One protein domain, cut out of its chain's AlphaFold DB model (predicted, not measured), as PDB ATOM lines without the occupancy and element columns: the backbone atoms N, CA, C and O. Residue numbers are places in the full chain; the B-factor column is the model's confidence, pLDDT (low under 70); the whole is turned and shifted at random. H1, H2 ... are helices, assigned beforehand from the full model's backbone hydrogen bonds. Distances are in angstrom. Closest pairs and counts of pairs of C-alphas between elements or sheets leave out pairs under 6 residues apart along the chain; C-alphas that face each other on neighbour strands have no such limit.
ATOM      1  N   GLU A 341       4.420  42.046  27.276       74.94
ATOM      2  CA  GLU A 341       3.309  42.880  27.707       74.94
ATOM      3  C   GLU A 341       3.433  44.308  27.163       74.94
ATOM      4  O   GLU A 341       2.453  44.857  26.659       74.94
ATOM      5  N   ALA A 342       4.649  44.865  27.150       73.38
ATOM      6  CA  ALA A 342       4.932  46.189  26.600       73.38
ATOM      7  C   ALA A 342       4.603  46.239  25.108       73.38
ATOM      8  O   ALA A 342       3.895  47.138  24.660       73.38
ATOM      9  N   MET A 343       5.015  45.218  24.351       74.00
ATOM     10  CA  MET A 343       4.670  45.086  22.936       74.00
ATOM     11  C   MET A 343       3.157  45.016  22.706       74.00
ATOM     12  O   MET A 343       2.663  45.655  21.782       74.00
ATOM     13  N   LYS A 344       2.412  44.282  23.542       72.00
ATOM     14  CA  LYS A 344       0.944  44.187  23.431       72.00
ATOM     15  C   LYS A 344       0.240  45.506  23.739       72.00
ATOM     16  O   LYS A 344      -0.769  45.807  23.109       72.00
ATOM     17  N   CYS A 345       0.751  46.273  24.697       71.81
ATOM     18  CA  CYS A 345       0.143  47.534  25.119       71.81
ATOM     19  C   CYS A 345       0.496  48.703  24.189       71.81
ATOM     20  O   CYS A 345      -0.266  49.666  24.103       71.81
ATOM     21  N   HIS A 346       1.620  48.609  23.477       77.00
ATOM     22  CA  HIS A 346       2.112  49.649  22.579       77.00
ATOM     23  C   HIS A 346       1.255  49.817  21.309       77.00
ATOM     24  O   HIS A 346       0.688  48.855  20.786       77.00
ATOM     25  N   ILE A 347       1.215  51.040  20.759       72.12
ATOM     26  CA  ILE A 347       0.379  51.422  19.603       72.12
ATOM     27  C   ILE A 347       0.571  50.519  18.384       72.12
ATOM     28  O   ILE A 347      -0.396  50.123  17.732       72.12
ATOM     29  N   VAL A 348       1.820  50.159  18.092       75.12
ATOM     30  CA  VAL A 348       2.160  49.301  16.954       75.12
ATOM     31  C   VAL A 348       1.631  47.884  17.172       75.12
ATOM     32  O   VAL A 348       1.024  47.317  16.267       75.12
ATOM     33  N   GLY A 349       1.785  47.329  18.377       76.75
ATOM     34  CA  GLY A 349       1.295  45.988  18.696       76.75
ATOM     35  C   GLY A 349      -0.228  45.888  18.656       76.75
ATOM     36  O   GLY A 349      -0.764  44.932  18.099       76.75
ATOM     37  N   GLN A 350      -0.932  46.910  19.145       77.94
ATOM     38  CA  GLN A 350      -2.396  46.989  19.058       77.94
ATOM     39  C   GLN A 350      -2.871  47.015  17.600       77.94
ATOM     40  O   GLN A 350      -3.830  46.335  17.248       77.94
ATOM     41  N   ARG A 351      -2.180  47.754  16.721       79.69
ATOM     42  CA  ARG A 351      -2.503  47.803  15.285       79.69
ATOM     43  C   ARG A 351      -2.247  46.473  14.584       79.69
ATOM     44  O   ARG A 351      -3.074  46.056  13.780       79.69
ATOM     45  N   LEU A 352      -1.148  45.792  14.909       81.06
ATOM     46  CA  LEU A 352      -0.862  44.452  14.388       81.06
ATOM     47  C   LEU A 352      -1.925  43.443  14.836       81.06
ATOM     48  O   LEU A 352      -2.417  42.655  14.030       81.06
ATOM     49  N   TYR A 353      -2.335  43.506  16.104       83.06
ATOM     50  CA  TYR A 353      -3.399  42.654  16.627       83.06
ATOM     51  C   TYR A 353      -4.752  42.948  15.963       83.06
ATOM     52  O   TYR A 353      -5.467  42.025  15.577       83.06
ATOM     53  N   LEU A 354      -5.077  44.226  15.755       84.31
ATOM     54  CA  LEU A 354      -6.260  44.651  15.008       84.31
ATOM     55  C   LEU A 354      -6.241  44.137  13.567       84.31
ATOM     56  O   LEU A 354      -7.258  43.658  13.072       84.31
ATOM     57  N   GLN A 355      -5.091  44.210  12.897       83.50
ATOM     58  CA  GLN A 355      -4.933  43.725  11.532       83.50
ATOM     59  C   GLN A 355      -5.190  42.218  11.444       83.50
ATOM     60  O   GLN A 355      -5.950  41.793  10.576       83.50
ATOM     61  N   GLN A 356      -4.620  41.431  12.361       85.25
ATOM     62  CA  GLN A 356      -4.877  39.992  12.427       85.25
ATOM     63  C   GLN A 356      -6.362  39.703  12.687       85.25
ATOM     64  O   GLN A 356      -6.973  38.907  11.980       85.25
ATOM     65  N   TYR A 357      -6.970  40.409  13.642       87.31
ATOM     66  CA  TYR A 357      -8.387  40.257  13.973       87.31
ATOM     67  C   TYR A 357      -9.307  40.562  12.774       87.31
ATOM     68  O   TYR A 357     -10.303  39.865  12.560       87.31
ATOM     69  N   CYS A 358      -8.981  41.593  11.989       84.88
ATOM     70  CA  CYS A 358      -9.696  41.928  10.758       84.88
ATOM     71  C   CYS A 358      -9.455  40.892   9.652       84.88
ATOM     72  O   CYS A 358     -10.381  40.597   8.902       84.88
ATOM     73  N   PHE A 359      -8.251  40.318   9.561       86.12
ATOM     74  CA  PHE A 359      -7.922  39.273   8.589       86.12
ATOM     75  C   PHE A 359      -8.740  37.998   8.828       86.12
ATOM     76  O   PHE A 359      -9.317  37.445   7.894       86.12
ATOM     77  N   ASP A 360      -8.881  37.588  10.088       86.88
ATOM     78  CA  ASP A 360      -9.669  36.409  10.465       86.88
ATOM     79  C   ASP A 360     -11.167  36.566  10.123       86.88
ATOM     80  O   ASP A 360     -11.881  35.578   9.959       86.88
ATOM     81  N   ARG A 361     -11.646  37.811   9.985       86.19
ATOM     82  CA  ARG A 361     -13.033  38.168   9.630       86.19
ATOM     83  C   ARG A 361     -13.161  38.801   8.242       86.19
ATOM     84  O   ARG A 361     -14.202  39.376   7.926       86.19
ATOM     85  N   ASP A 362     -12.139  38.677   7.395       86.62
ATOM     86  CA  ASP A 362     -12.060  39.353   6.094       86.62
ATOM     87  C   ASP A 362     -13.278  39.065   5.204       86.62
ATOM     88  O   ASP A 362     -13.861  39.983   4.627       86.62
ATOM     89  N   GLN A 363     -13.724  37.806   5.148       83.94
ATOM     90  CA  GLN A 363     -14.883  37.408   4.342       83.94
ATOM     91  C   GLN A 363     -16.192  38.039   4.836       83.94
ATOM     92  O   GLN A 363     -16.978  38.526   4.026       83.94
ATOM     93  N   GLU A 364     -16.413  38.085   6.153       85.06
ATOM     94  CA  GLU A 364     -17.615  38.681   6.752       85.06
ATOM     95  C   GLU A 364     -17.636  40.204   6.563       85.06
ATOM     96  O   GLU A 364     -18.676  40.789   6.249       85.06
ATOM     97  N   ILE A 365     -16.479  40.850   6.737       84.69
ATOM     98  CA  ILE A 365     -16.324  42.295   6.554       84.69
ATOM     99  C   ILE A 365     -16.569  42.660   5.087       84.69
ATOM    100  O   ILE A 365     -17.364  43.559   4.817       84.69
ATOM    101  N   LYS A 366     -15.959  41.937   4.138       84.00
ATOM    102  CA  LYS A 366     -16.157  42.158   2.698       84.00
ATOM    103  C   LYS A 366     -17.606  41.956   2.278       84.00
ATOM    104  O   LYS A 366     -18.158  42.837   1.633       84.00
ATOM    105  N   GLN A 367     -18.239  40.867   2.716       84.19
ATOM    106  CA  GLN A 367     -19.637  40.591   2.391       84.19
ATOM    107  C   GLN A 367     -20.565  41.710   2.885       84.19
ATOM    108  O   GLN A 367     -21.380  42.215   2.120       84.19
ATOM    109  N   LYS A 368     -20.384  42.171   4.130       80.38
ATOM    110  CA  LYS A 368     -21.163  43.295   4.670       80.38
ATOM    111  C   LYS A 368     -20.914  44.594   3.906       80.38
ATOM    112  O   LYS A 368     -21.854  45.347   3.686       80.38
ATOM    113  N   ILE A 369     -19.673  44.879   3.507       81.31
ATOM    114  CA  ILE A 369     -19.359  46.064   2.693       81.31
ATOM    115  C   ILE A 369     -20.035  45.972   1.316       81.31
ATOM    116  O   ILE A 369     -20.605  46.963   0.860       81.31
ATOM    117  N   ASP A 370     -20.013  44.797   0.685       80.00
ATOM    118  CA  ASP A 370     -20.626  44.556  -0.625       80.00
ATOM    119  C   ASP A 370     -22.160  44.674  -0.577       80.00
ATOM    120  O   ASP A 370     -22.756  45.253  -1.490       80.00
ATOM    121  N   ASP A 371     -22.798  44.230   0.511       79.12
ATOM    122  CA  ASP A 371     -24.244  44.385   0.735       79.12
ATOM    123  C   ASP A 371     -24.659  45.871   0.757       79.12
ATOM    124  O   ASP A 371     -25.653  46.260   0.138       79.12
ATOM    125  N   TYR A 372     -23.866  46.736   1.399       71.06
ATOM    126  CA  TYR A 372     -24.086  48.192   1.400       71.06
ATOM    127  C   TYR A 372     -23.626  48.894   0.112       71.06
ATOM    128  O   TYR A 372     -23.919  50.077  -0.077       71.06
ATOM    129  N   GLY A 373     -22.939  48.184  -0.787       66.19
ATOM    130  CA  GLY A 373     -22.585  48.654  -2.127       66.19
ATOM    131  C   GLY A 373     -23.761  48.677  -3.111       66.19
ATOM    132  O   GLY A 373     -23.634  49.247  -4.194       66.19
ATOM    133  N   GLN A 374     -24.906  48.087  -2.750       72.38
ATOM    134  CA  GLN A 374     -26.133  48.102  -3.552       72.38
ATOM    135  C   GLN A 374     -26.876  49.449  -3.417       72.38
ATOM    136  O   GLN A 374     -27.011  49.985  -2.313       72.38
ATOM    137  N   GLU A 375     -27.383  50.001  -4.532       59.66
ATOM    138  CA  GLU A 375     -27.943  51.371  -4.623       59.66
ATOM    139  C   GLU A 375     -29.067  51.687  -3.619       59.66
ATOM    140  O   GLU A 375     -29.249  52.850  -3.245       59.66
ATOM    141  N   ASP A 376     -29.820  50.680  -3.176       65.50
ATOM    142  CA  ASP A 376     -30.950  50.858  -2.261       65.50
ATOM    143  C   ASP A 376     -30.515  50.975  -0.794       65.50
ATOM    144  O   ASP A 376     -31.057  51.794  -0.049       65.50
ATOM    145  N   LEU A 377     -29.484  50.228  -0.385       64.19
ATOM    146  CA  LEU A 377     -28.935  50.265   0.975       64.19
ATOM    147  C   LEU A 377     -27.946  51.420   1.162       64.19
ATOM    148  O   LEU A 377     -27.909  52.024   2.238       64.19
ATOM    149  N   ALA A 378     -27.227  51.813   0.107       64.25
ATOM    150  CA  ALA A 378     -26.300  52.944   0.130       64.25
ATOM    151  C   ALA A 378     -26.976  54.271   0.539       64.25
ATOM    152  O   ALA A 378     -26.374  55.099   1.221       64.25
ATOM    153  N   LYS A 379     -28.257  54.460   0.187       67.44
ATOM    154  CA  LYS A 379     -29.054  55.655   0.543       67.44
ATOM    155  C   LYS A 379     -29.400  55.741   2.033       67.44
ATOM    156  O   LYS A 379     -29.792  56.806   2.503       67.44
ATOM    157  N   THR A 380     -29.258  54.641   2.772       71.56
ATOM    158  CA  THR A 380     -29.563  54.555   4.211       71.56
ATOM    159  C   THR A 380     -28.327  54.711   5.105       71.56
ATOM    160  O   THR A 380     -28.450  54.741   6.332       71.56
ATOM    161  N   LEU A 381     -27.136  54.854   4.508       71.81
ATOM    162  CA  LEU A 381     -25.873  55.018   5.225       71.81
ATOM    163  C   LEU A 381     -25.819  56.381   5.927       71.81
ATOM    164  O   LEU A 381     -25.495  57.412   5.341       71.81
ATOM    165  N   THR A 382     -26.114  56.367   7.223       77.62
ATOM    166  CA  THR A 382     -25.879  57.487   8.137       77.62
ATOM    167  C   THR A 382     -24.647  57.219   8.998       77.62
ATOM    168  O   THR A 382     -24.225  56.073   9.166       77.62
ATOM    169  N   GLN A 383     -24.093  58.266   9.614       78.12
ATOM    170  CA  GLN A 383     -22.972  58.149  10.556       78.12
ATOM    171  C   GLN A 383     -23.252  57.118  11.668       78.12
ATOM    172  O   GLN A 383     -22.366  56.353  12.049       78.12
ATOM    173  N   GLN A 384     -24.494  57.053  12.158       79.06
ATOM    174  CA  GLN A 384     -24.912  56.085  13.176       79.06
ATOM    175  C   GLN A 384     -24.884  54.643  12.651       79.06
ATOM    176  O   GLN A 384     -24.404  53.750  13.346       79.06
ATOM    177  N   VAL A 385     -25.333  54.415  11.413       80.25
ATOM    178  CA  VAL A 385     -25.306  53.089  10.772       80.25
ATOM    179  C   VAL A 385     -23.867  52.612  10.570       80.25
ATOM    180  O   VAL A 385     -23.543  51.487  10.943       80.25
ATOM    181  N   VAL A 386     -22.978  53.482  10.080       80.06
ATOM    182  CA  VAL A 386     -21.550  53.158   9.900       80.06
ATOM    183  C   VAL A 386     -20.870  52.878  11.244       80.06
ATOM    184  O   VAL A 386     -20.119  51.913  11.371       80.06
ATOM    185  N   THR A 387     -21.184  53.659  12.280       82.31
ATOM    186  CA  THR A 387     -20.656  53.442  13.638       82.31
ATOM    187  C   THR A 387     -21.101  52.089  14.199       82.31
ATOM    188  O   THR A 387     -20.293  51.356  14.767       82.31
ATOM    189  N   ASN A 388     -22.369  51.719  14.007       83.69
ATOM    190  CA  ASN A 388     -22.900  50.426  14.438       83.69
ATOM    191  C   ASN A 388     -22.281  49.258  13.663       83.69
ATOM    192  O   ASN A 388     -22.012  48.214  14.253       83.69
ATOM    193  N   MET A 389     -22.010  49.441  12.370       81.56
ATOM    194  CA  MET A 389     -21.327  48.449  11.543       81.56
ATOM    195  C   MET A 389     -19.893  48.205  12.031       81.56
ATOM    196  O   MET A 389     -19.523  47.057  12.269       81.56
ATOM    197  N   ILE A 390     -19.122  49.272  12.274       84.38
ATOM    198  CA  ILE A 390     -17.750  49.172  12.793       84.38
ATOM    199  C   ILE A 390     -17.734  48.542  14.192       84.38
ATOM    200  O   ILE A 390     -16.938  47.642  14.457       84.38
ATOM    201  N   ASN A 391     -18.640  48.955  15.082       85.75
ATOM    202  CA  ASN A 391     -18.774  48.338  16.405       85.75
ATOM    203  C   ASN A 391     -19.169  46.855  16.314       85.75
ATOM    204  O   ASN A 391     -18.747  46.058  17.146       85.75
ATOM    205  N   GLY A 392     -19.950  46.478  15.299       84.75
ATOM    206  CA  GLY A 392     -20.280  45.088  15.002       84.75
ATOM    207  C   GLY A 392     -19.060  44.272  14.576       84.75
ATOM    208  O   GLY A 392     -18.886  43.159  15.063       84.75
ATOM    209  N   TRP A 393     -18.192  44.826  13.723       86.19
ATOM    210  CA  TRP A 393     -16.929  44.178  13.344       86.19
ATOM    211  C   TRP A 393     -16.000  44.003  14.549       86.19
ATOM    212  O   TRP A 393     -15.419  42.937  14.741       86.19
ATOM    213  N   LEU A 394     -15.919  45.015  15.414       85.88
ATOM    214  CA  LEU A 394     -15.033  45.041  16.582       85.88
ATOM    215  C   LEU A 394     -15.639  44.430  17.857       85.88
ATOM    216  O   LEU A 394     -15.077  44.616  18.933       85.88
ATOM    217  N   LYS A 395     -16.763  43.707  17.775       83.00
ATOM    218  CA  LYS A 395     -17.511  43.233  18.954       83.00
ATOM    219  C   LYS A 395     -16.671  42.411  19.944       83.00
ATOM    220  O   LYS A 395     -16.843  42.577  21.149       83.00
ATOM    221  N   ASP A 396     -15.761  41.575  19.443       83.12
ATOM    222  CA  ASP A 396     -14.891  40.722  20.267       83.12
ATOM    223  C   ASP A 396     -13.462  41.284  20.394       83.12
ATOM    224  O   ASP A 396     -12.589  40.653  20.990       83.12
ATOM    225  N   TYR A 397     -13.201  42.462  19.824       83.12
ATOM    226  CA  TYR A 397     -11.894  43.104  19.879       83.12
ATOM    227  C   TYR A 397     -11.764  43.948  21.148       83.12
ATOM    228  O   TYR A 397     -12.587  44.825  21.428       83.12
ATOM    229  N   GLN A 398     -10.687  43.730  21.899       79.56
ATOM    230  CA  GLN A 398     -10.355  44.511  23.086       79.56
ATOM    231  C   GLN A 398      -8.958  45.106  22.956       79.56
ATOM    232  O   GLN A 398      -8.031  44.448  22.491       79.56
ATOM    233  N   VAL A 399      -8.816  46.357  23.394       80.31
ATOM    234  CA  VAL A 399      -7.517  47.024  23.510       80.31
ATOM    235  C   VAL A 399      -6.845  46.529  24.786       80.31
ATOM    236  O   VAL A 399      -7.431  46.616  25.869       80.31
ATOM    237  N   PHE A 400      -5.621  46.021  24.668       77.31
ATOM    238  CA  PHE A 400      -4.850  45.572  25.829       77.31
ATOM    239  C   PHE A 400      -4.403  46.762  26.681       77.31
ATOM    240  O   PHE A 400      -3.839  47.724  26.166       77.31
ATOM    241  N   LYS A 401      -4.662  46.697  27.986       71.56
ATOM    242  CA  LYS A 401      -4.196  47.691  28.955       71.56
ATOM    243  C   LYS A 401      -2.986  47.137  29.709       71.56
ATOM    244  O   LYS A 401      -2.957  45.924  29.926       71.56
ATOM    245  N   PRO A 402      -2.036  47.994  30.120       69.19
ATOM    246  CA  PRO A 402      -0.935  47.569  30.978       69.19
ATOM    247  C   PRO A 402      -1.492  46.985  32.280       69.19
ATOM    248  O   PRO A 402      -2.422  47.550  32.862       69.19
ATOM    249  N   SER A 403      -0.956  45.846  32.713       70.06
ATOM    250  CA  SER A 403      -1.267  45.258  34.013       70.06
ATOM    251  C   SER A 403      -0.489  45.939  35.143       70.06
ATOM    252  O   SER A 403       0.402  46.763  34.910       70.06
ATOM    253  N   ASP A 404      -0.794  45.549  36.382       68.44
ATOM    254  CA  ASP A 404      -0.106  46.023  37.589       68.44
ATOM    255  C   ASP A 404       1.410  45.733  37.569       68.44
ATOM    256  O   ASP A 404       2.173  46.393  38.271       68.44
ATOM    257  N   LEU A 405       1.873  44.817  36.705       63.62
ATOM    258  CA  LEU A 405       3.287  44.483  36.506       63.62
ATOM    259  C   LEU A 405       4.131  45.700  36.070       63.62
ATOM    260  O   LEU A 405       5.318  45.783  36.386       63.62
ATOM    261  N   PHE A 406       3.525  46.679  35.386       63.25
ATOM    262  CA  PHE A 406       4.200  47.924  34.997       63.25
ATOM    263  C   PHE A 406       4.409  48.895  36.162       63.25
ATOM    264  O   PHE A 406       5.347  49.691  36.126       63.25
ATOM    265  N   LEU A 407       3.573  48.823  37.205       63.47
ATOM    266  CA  LEU A 407       3.721  49.647  38.409       63.47
ATOM    267  C   LEU A 407       4.921  49.197  39.254       63.47
ATOM    268  O   LEU A 407       5.502  50.006  39.973       63.47
ATOM    269  N   GLU A 408       5.316  47.926  39.141       65.12
ATOM    270  CA  GLU A 408       6.478  47.365  39.837       65.12
ATOM    271  C   GLU A 408       7.822  47.784  39.204       65.12
ATOM    272  O   GLU A 408       8.848  47.753  39.886       65.12
ATOM    273  N   TYR A 409       7.834  48.212  37.930       65.94
ATOM    274  CA  TYR A 409       9.055  48.534  37.168       65.94
ATOM    275  C   TYR A 409       8.946  49.833  36.332       65.94
ATOM    276  O   TYR A 409       9.130  49.802  35.110       65.94
ATOM    277  N   PRO A 410       8.711  50.999  36.966       59.72
ATOM    278  CA  PRO A 410       8.420  52.259  36.271       59.72
ATOM    279  C   PRO A 410       9.578  52.786  35.405       59.72
ATOM    280  O   PRO A 410       9.346  53.409  34.374       59.72
ATOM    281  N   ASP A 411      10.830  52.499  35.773       62.16
ATOM    282  CA  ASP A 411      12.013  53.010  35.065       62.16
ATOM    283  C   ASP A 411      12.388  52.219  33.802       62.16
ATOM    284  O   ASP A 411      13.215  52.681  33.012       62.16
ATOM    285  N   SER A 412      11.810  51.027  33.601       63.81
ATOM    286  CA  SER A 412      12.208  50.116  32.512       63.81
ATOM    287  C   SER A 412      11.650  50.512  31.143       63.81
ATOM    288  O   SER A 412      12.205  50.110  30.123       63.81
ATOM    289  N   PHE A 413      10.577  51.309  31.100       61.34
ATOM    290  CA  PHE A 413       9.916  51.720  29.858       61.34
ATOM    291  C   PHE A 413       9.473  53.186  29.935       61.34
ATOM    292  O   PHE A 413       8.283  53.488  30.011       61.34
ATOM    293  N   LYS A 414      10.444  54.107  29.914       58.50
ATOM    294  CA  LYS A 414      10.199  55.560  30.018       58.50
ATOM    295  C   LYS A 414       9.328  56.129  28.888       58.50
ATOM    296  O   LYS A 414       8.646  57.122  29.111       58.50
ATOM    297  N   ASP A 415       9.293  55.454  27.736       57.88
ATOM    298  CA  ASP A 415       8.587  55.896  26.523       57.88
ATOM    299  C   ASP A 415       7.319  55.070  26.219       57.88
ATOM    300  O   ASP A 415       6.840  55.026  25.082       57.88
ATOM    301  N   LEU A 416       6.768  54.349  27.206       60.59
ATOM    302  CA  LEU A 416       5.571  53.532  26.991       60.59
ATOM    303  C   LEU A 416       4.310  54.405  26.861       60.59
ATOM    304  O   LEU A 416       3.604  54.667  27.834       60.59
ATOM    305  N   GLU A 417       3.975  54.804  25.637       57.75
ATOM    306  CA  GLU A 417       2.696  55.448  25.321       57.75
ATOM    307  C   GLU A 417       1.558  54.411  25.325       57.75
ATOM    308  O   GLU A 417       1.283  53.735  24.329       57.75
ATOM    309  N   CYS A 418       0.904  54.247  26.477       56.50
ATOM    310  CA  CYS A 418      -0.286  53.407  26.598       56.50
ATOM    311  C   CYS A 418      -1.529  54.131  26.077       56.50
ATOM    312  O   CYS A 418      -1.812  55.276  26.424       56.50
ATOM    313  N   ILE A 419      -2.321  53.418  25.282       59.88
ATOM    314  CA  ILE A 419      -3.503  53.962  24.623       59.88
ATOM    315  C   ILE A 419      -4.756  53.739  25.479       59.88
ATOM    316  O   ILE A 419      -5.207  52.612  25.667       59.88
ATOM    317  N   THR A 420      -5.392  54.823  25.927       64.06
ATOM    318  CA  THR A 420      -6.742  54.818  26.538       64.06
ATOM    319  C   THR A 420      -7.863  55.097  25.527       64.06
ATOM    320  O   THR A 420      -8.955  55.537  25.885       64.06
ATOM    321  N   ILE A 421      -7.587  54.874  24.245       71.62
ATOM    322  CA  ILE A 421      -8.473  55.157  23.114       71.62
ATOM    323  C   ILE A 421      -9.427  53.968  22.885       71.62
ATOM    324  O   ILE A 421      -9.109  52.816  23.192       71.62
ATOM    325  N   LYS A 422     -10.634  54.231  22.370       81.56
ATOM    326  CA  LYS A 422     -11.637  53.182  22.104       81.56
ATOM    327  C   LYS A 422     -11.250  52.341  20.870       81.56
ATOM    328  O   LYS A 422     -10.697  52.904  19.929       81.56
ATOM    329  N   PRO A 423     -11.638  51.052  20.786       82.38
ATOM    330  CA  PRO A 423     -11.408  50.195  19.613       82.38
ATOM    331  C   PRO A 423     -11.695  50.840  18.252       82.38
ATOM    332  O   PRO A 423     -10.892  50.746  17.327       82.38
ATOM    333  N   ILE A 424     -12.825  51.545  18.143       83.81
ATOM    334  CA  ILE A 424     -13.240  52.230  16.915       83.81
ATOM    335  C   ILE A 424     -12.258  53.323  16.485       83.81
ATOM    336  O   ILE A 424     -11.991  53.481  15.301       83.81
ATOM    337  N   GLN A 425     -11.697  54.060  17.439       81.62
ATOM    338  CA  GLN A 425     -10.726  55.113  17.162       81.62
ATOM    339  C   GLN A 425      -9.382  54.508  16.735       81.62
ATOM    340  O   GLN A 425      -8.795  55.001  15.781       81.62
ATOM    341  N   VAL A 426      -8.959  53.386  17.336       82.00
ATOM    342  CA  VAL A 426      -7.752  52.651  16.901       82.00
ATOM    343  C   VAL A 426      -7.886  52.186  15.446       82.00
ATOM    344  O   VAL A 426      -6.938  52.313  14.674       82.00
ATOM    345  N   LEU A 427      -9.066  51.691  15.051       84.44
ATOM    346  CA  LEU A 427      -9.338  51.305  13.664       84.44
ATOM    347  C   LEU A 427      -9.322  52.501  12.711       84.44
ATOM    348  O   LEU A 427      -8.708  52.418  11.654       84.44
ATOM    349  N   LEU A 428      -9.979  53.605  13.071       83.75
ATOM    350  CA  LEU A 428     -10.024  54.797  12.222       83.75
ATOM    351  C   LEU A 428      -8.632  55.407  12.041       83.75
ATOM    352  O   LEU A 428      -8.231  55.638  10.906       83.75
ATOM    353  N   GLU A 429      -7.863  55.562  13.119       83.19
ATOM    354  CA  GLU A 429      -6.472  56.021  13.049       83.19
ATOM    355  C   GLU A 429      -5.598  55.078  12.219       83.19
ATOM    356  O   GLU A 429      -4.746  55.540  11.469       83.19
ATOM    357  N   ALA A 430      -5.797  53.758  12.316       82.62
ATOM    358  CA  ALA A 430      -5.079  52.804  11.475       82.62
ATOM    359  C   ALA A 430      -5.436  52.988   9.992       82.62
ATOM    360  O   ALA A 430      -4.546  53.011   9.147       82.62
ATOM    361  N   LEU A 431      -6.721  53.169   9.674       81.94
ATOM    362  CA  LEU A 431      -7.195  53.410   8.311       81.94
ATOM    363  C   LEU A 431      -6.717  54.756   7.747       81.94
ATOM    364  O   LEU A 431      -6.539  54.857   6.533       81.94
ATOM    365  N   GLU A 432      -6.439  55.759   8.587       83.19
ATOM    366  CA  GLU A 432      -5.819  57.018   8.150       83.19
ATOM    367  C   GLU A 432      -4.441  56.789   7.504       83.19
ATOM    368  O   GLU A 432      -4.137  57.405   6.481       83.19
ATOM    369  N   PHE A 433      -3.639  55.835   8.004       77.69
ATOM    370  CA  PHE A 433      -2.367  55.450   7.362       77.69
ATOM    371  C   PHE A 433      -2.564  54.798   5.991       77.69
ATOM    372  O   PHE A 433      -1.683  54.885   5.138       77.69
ATOM    373  N   PHE A 434      -3.719  54.170   5.765       76.25
ATOM    374  CA  PHE A 434      -4.086  53.543   4.493       76.25
ATOM    375  C   PHE A 434      -4.906  54.471   3.579       76.25
ATOM    376  O   PHE A 434      -5.419  54.025   2.554       76.25
ATOM    377  N   GLY A 435      -4.996  55.766   3.913       71.81
ATOM    378  CA  GLY A 435      -5.584  56.796   3.055       71.81
ATOM    379  C   GLY A 435      -7.009  57.220   3.414       71.81
ATOM    380  O   GLY A 435      -7.632  57.935   2.626       71.81
ATOM    381  N   LEU A 436      -7.536  56.821   4.577       78.44
ATOM    382  CA  LEU A 436      -8.771  57.408   5.100       78.44
ATOM    383  C   LEU A 436      -8.509  58.867   5.533       78.44
ATOM    384  O   LEU A 436      -7.531  59.132   6.229       78.44
ATOM    385  N   PRO A 437      -9.349  59.840   5.146       76.38
ATOM    386  CA  PRO A 437      -9.204  61.215   5.613       76.38
ATOM    387  C   PRO A 437      -9.317  61.309   7.137       76.38
ATOM    388  O   PRO A 437     -10.193  60.683   7.741       76.38
ATOM    389  N   LYS A 438      -8.470  62.139   7.757       76.62
ATOM    390  CA  LYS A 438      -8.659  62.525   9.161       76.62
ATOM    391  C   LYS A 438     -10.057  63.110   9.323       76.62
ATOM    392  O   LYS A 438     -10.545  63.753   8.404       76.62
ATOM    393  N   GLY A 439     -10.725  62.805  10.434       73.38
ATOM    394  CA  GLY A 439     -12.080  63.304  10.686       73.38
ATOM    395  C   GLY A 439     -13.169  62.720   9.775       73.38
ATOM    396  O   GLY A 439     -14.265  63.279   9.724       73.38
ATOM    397  N   TYR A 440     -12.926  61.583   9.108       75.19
ATOM    398  CA  TYR A 440     -13.886  60.943   8.194       75.19
ATOM    399  C   TYR A 440     -15.296  60.786   8.778       75.19
ATOM    400  O   TYR A 440     -16.292  61.137   8.147       75.19
ATOM    401  N   MET A 441     -15.388  60.342  10.035       73.44
ATOM    402  CA  MET A 441     -16.671  60.175  10.725       73.44
ATOM    403  C   MET A 441     -17.426  61.495  10.950       73.44
ATOM    404  O   MET A 441     -18.620  61.449  11.220       73.44
ATOM    405  N   ASN A 442     -16.766  62.650  10.834       74.69
ATOM    406  CA  ASN A 442     -17.346  63.986  10.990       74.69
ATOM    407  C   ASN A 442     -17.722  64.640   9.649       74.69
ATOM    408  O   ASN A 442     -18.084  65.813   9.622       74.69
ATOM    409  N   GLY A 443     -17.650  63.900   8.538       65.19
ATOM    410  CA  GLY A 443     -18.002  64.408   7.213       65.19
ATOM    411  C   GLY A 443     -16.804  64.775   6.332       65.19
ATOM    412  O   GLY A 443     -16.999  65.115   5.162       65.19
ATOM    413  N   GLU A 444     -15.574  64.701   6.849       62.72
ATOM    414  CA  GLU A 444     -14.369  65.047   6.090       62.72
ATOM    415  C   GLU A 444     -14.057  63.965   5.044       62.72
ATOM    416  O   GLU A 444     -13.929  62.782   5.343       62.72
TER     417      GLU A 444
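What this domain is: This is residues 341 to 444 of the 483 residues of the protein "DUF4821 domain-containing protein" of Paramecium tetraurelia (UniProt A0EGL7). A long, loose arrangement of helices, in which H2 and H3 make a corner, the chain folds back from a small free end at H4 through H5, which runs back along H3, and H6 crosses H2 near the middle. A long unnamed link, residues 394 to 422, loops out to the opposite end, where residues 407 to 412 stick out, before it returns to H6. The printed part has 104 residues with six named helices, H1 to H6 in chain order, and no named strand; the class is all helix. The whole is loose, with a radius of gyration of the C-alphas of 16.6 A, and spans 57 by 28 by 21 A.

Where its parts are: The longest helix, H2, residues 347 to 360, measures 20.2 A and begins at C-alpha 347 (0.379, 51.422, 19.603). H1 is residues 341 to 345. H3, residues 362 to 372, measures 15.6 A, and H4 is residues 375 to 378. H5, residues 383 to 393, measures 15.5 A. H6, residues 423 to 433, measures 16.1 A and ends at C-alpha 433 (-2.367, 55.450, 7.362).

How they stand to each other: H2, with residues 351 to 354 alone, touches H6, about perpendicular at 84 degrees; the closest C-alphas, of Arg 351 and Ala 430, are 6.8 A apart. H2 and H3 are close but not clearly touching, about perpendicular at 76 degrees, the closest C-alphas being those of Cys 358 and Ile 365, 7.9 A. H3 and H5 are close but not clearly touching, at a shallow tilt of 23 degrees, opposite ways; the closest C-alphas, of Ile 365 and Trp 393, are 7.1 A apart. H1 and H6 are apart. Every O i to N i+4 pair is within hydrogen-bond range in H1, H2, H3 and H5, and 6 of 7 in H6; H4 is too short for one.

The domain as a whole: The C-alphas farthest apart, of Asp 376 and Asp 411, are 57.0 A apart. The printed part has no cut. The link from H5 to H6 is long; the others are tight. Mean pLDDT of the printed part is 75.6, and it is under 70 in 26 residues, among them 404 to 420.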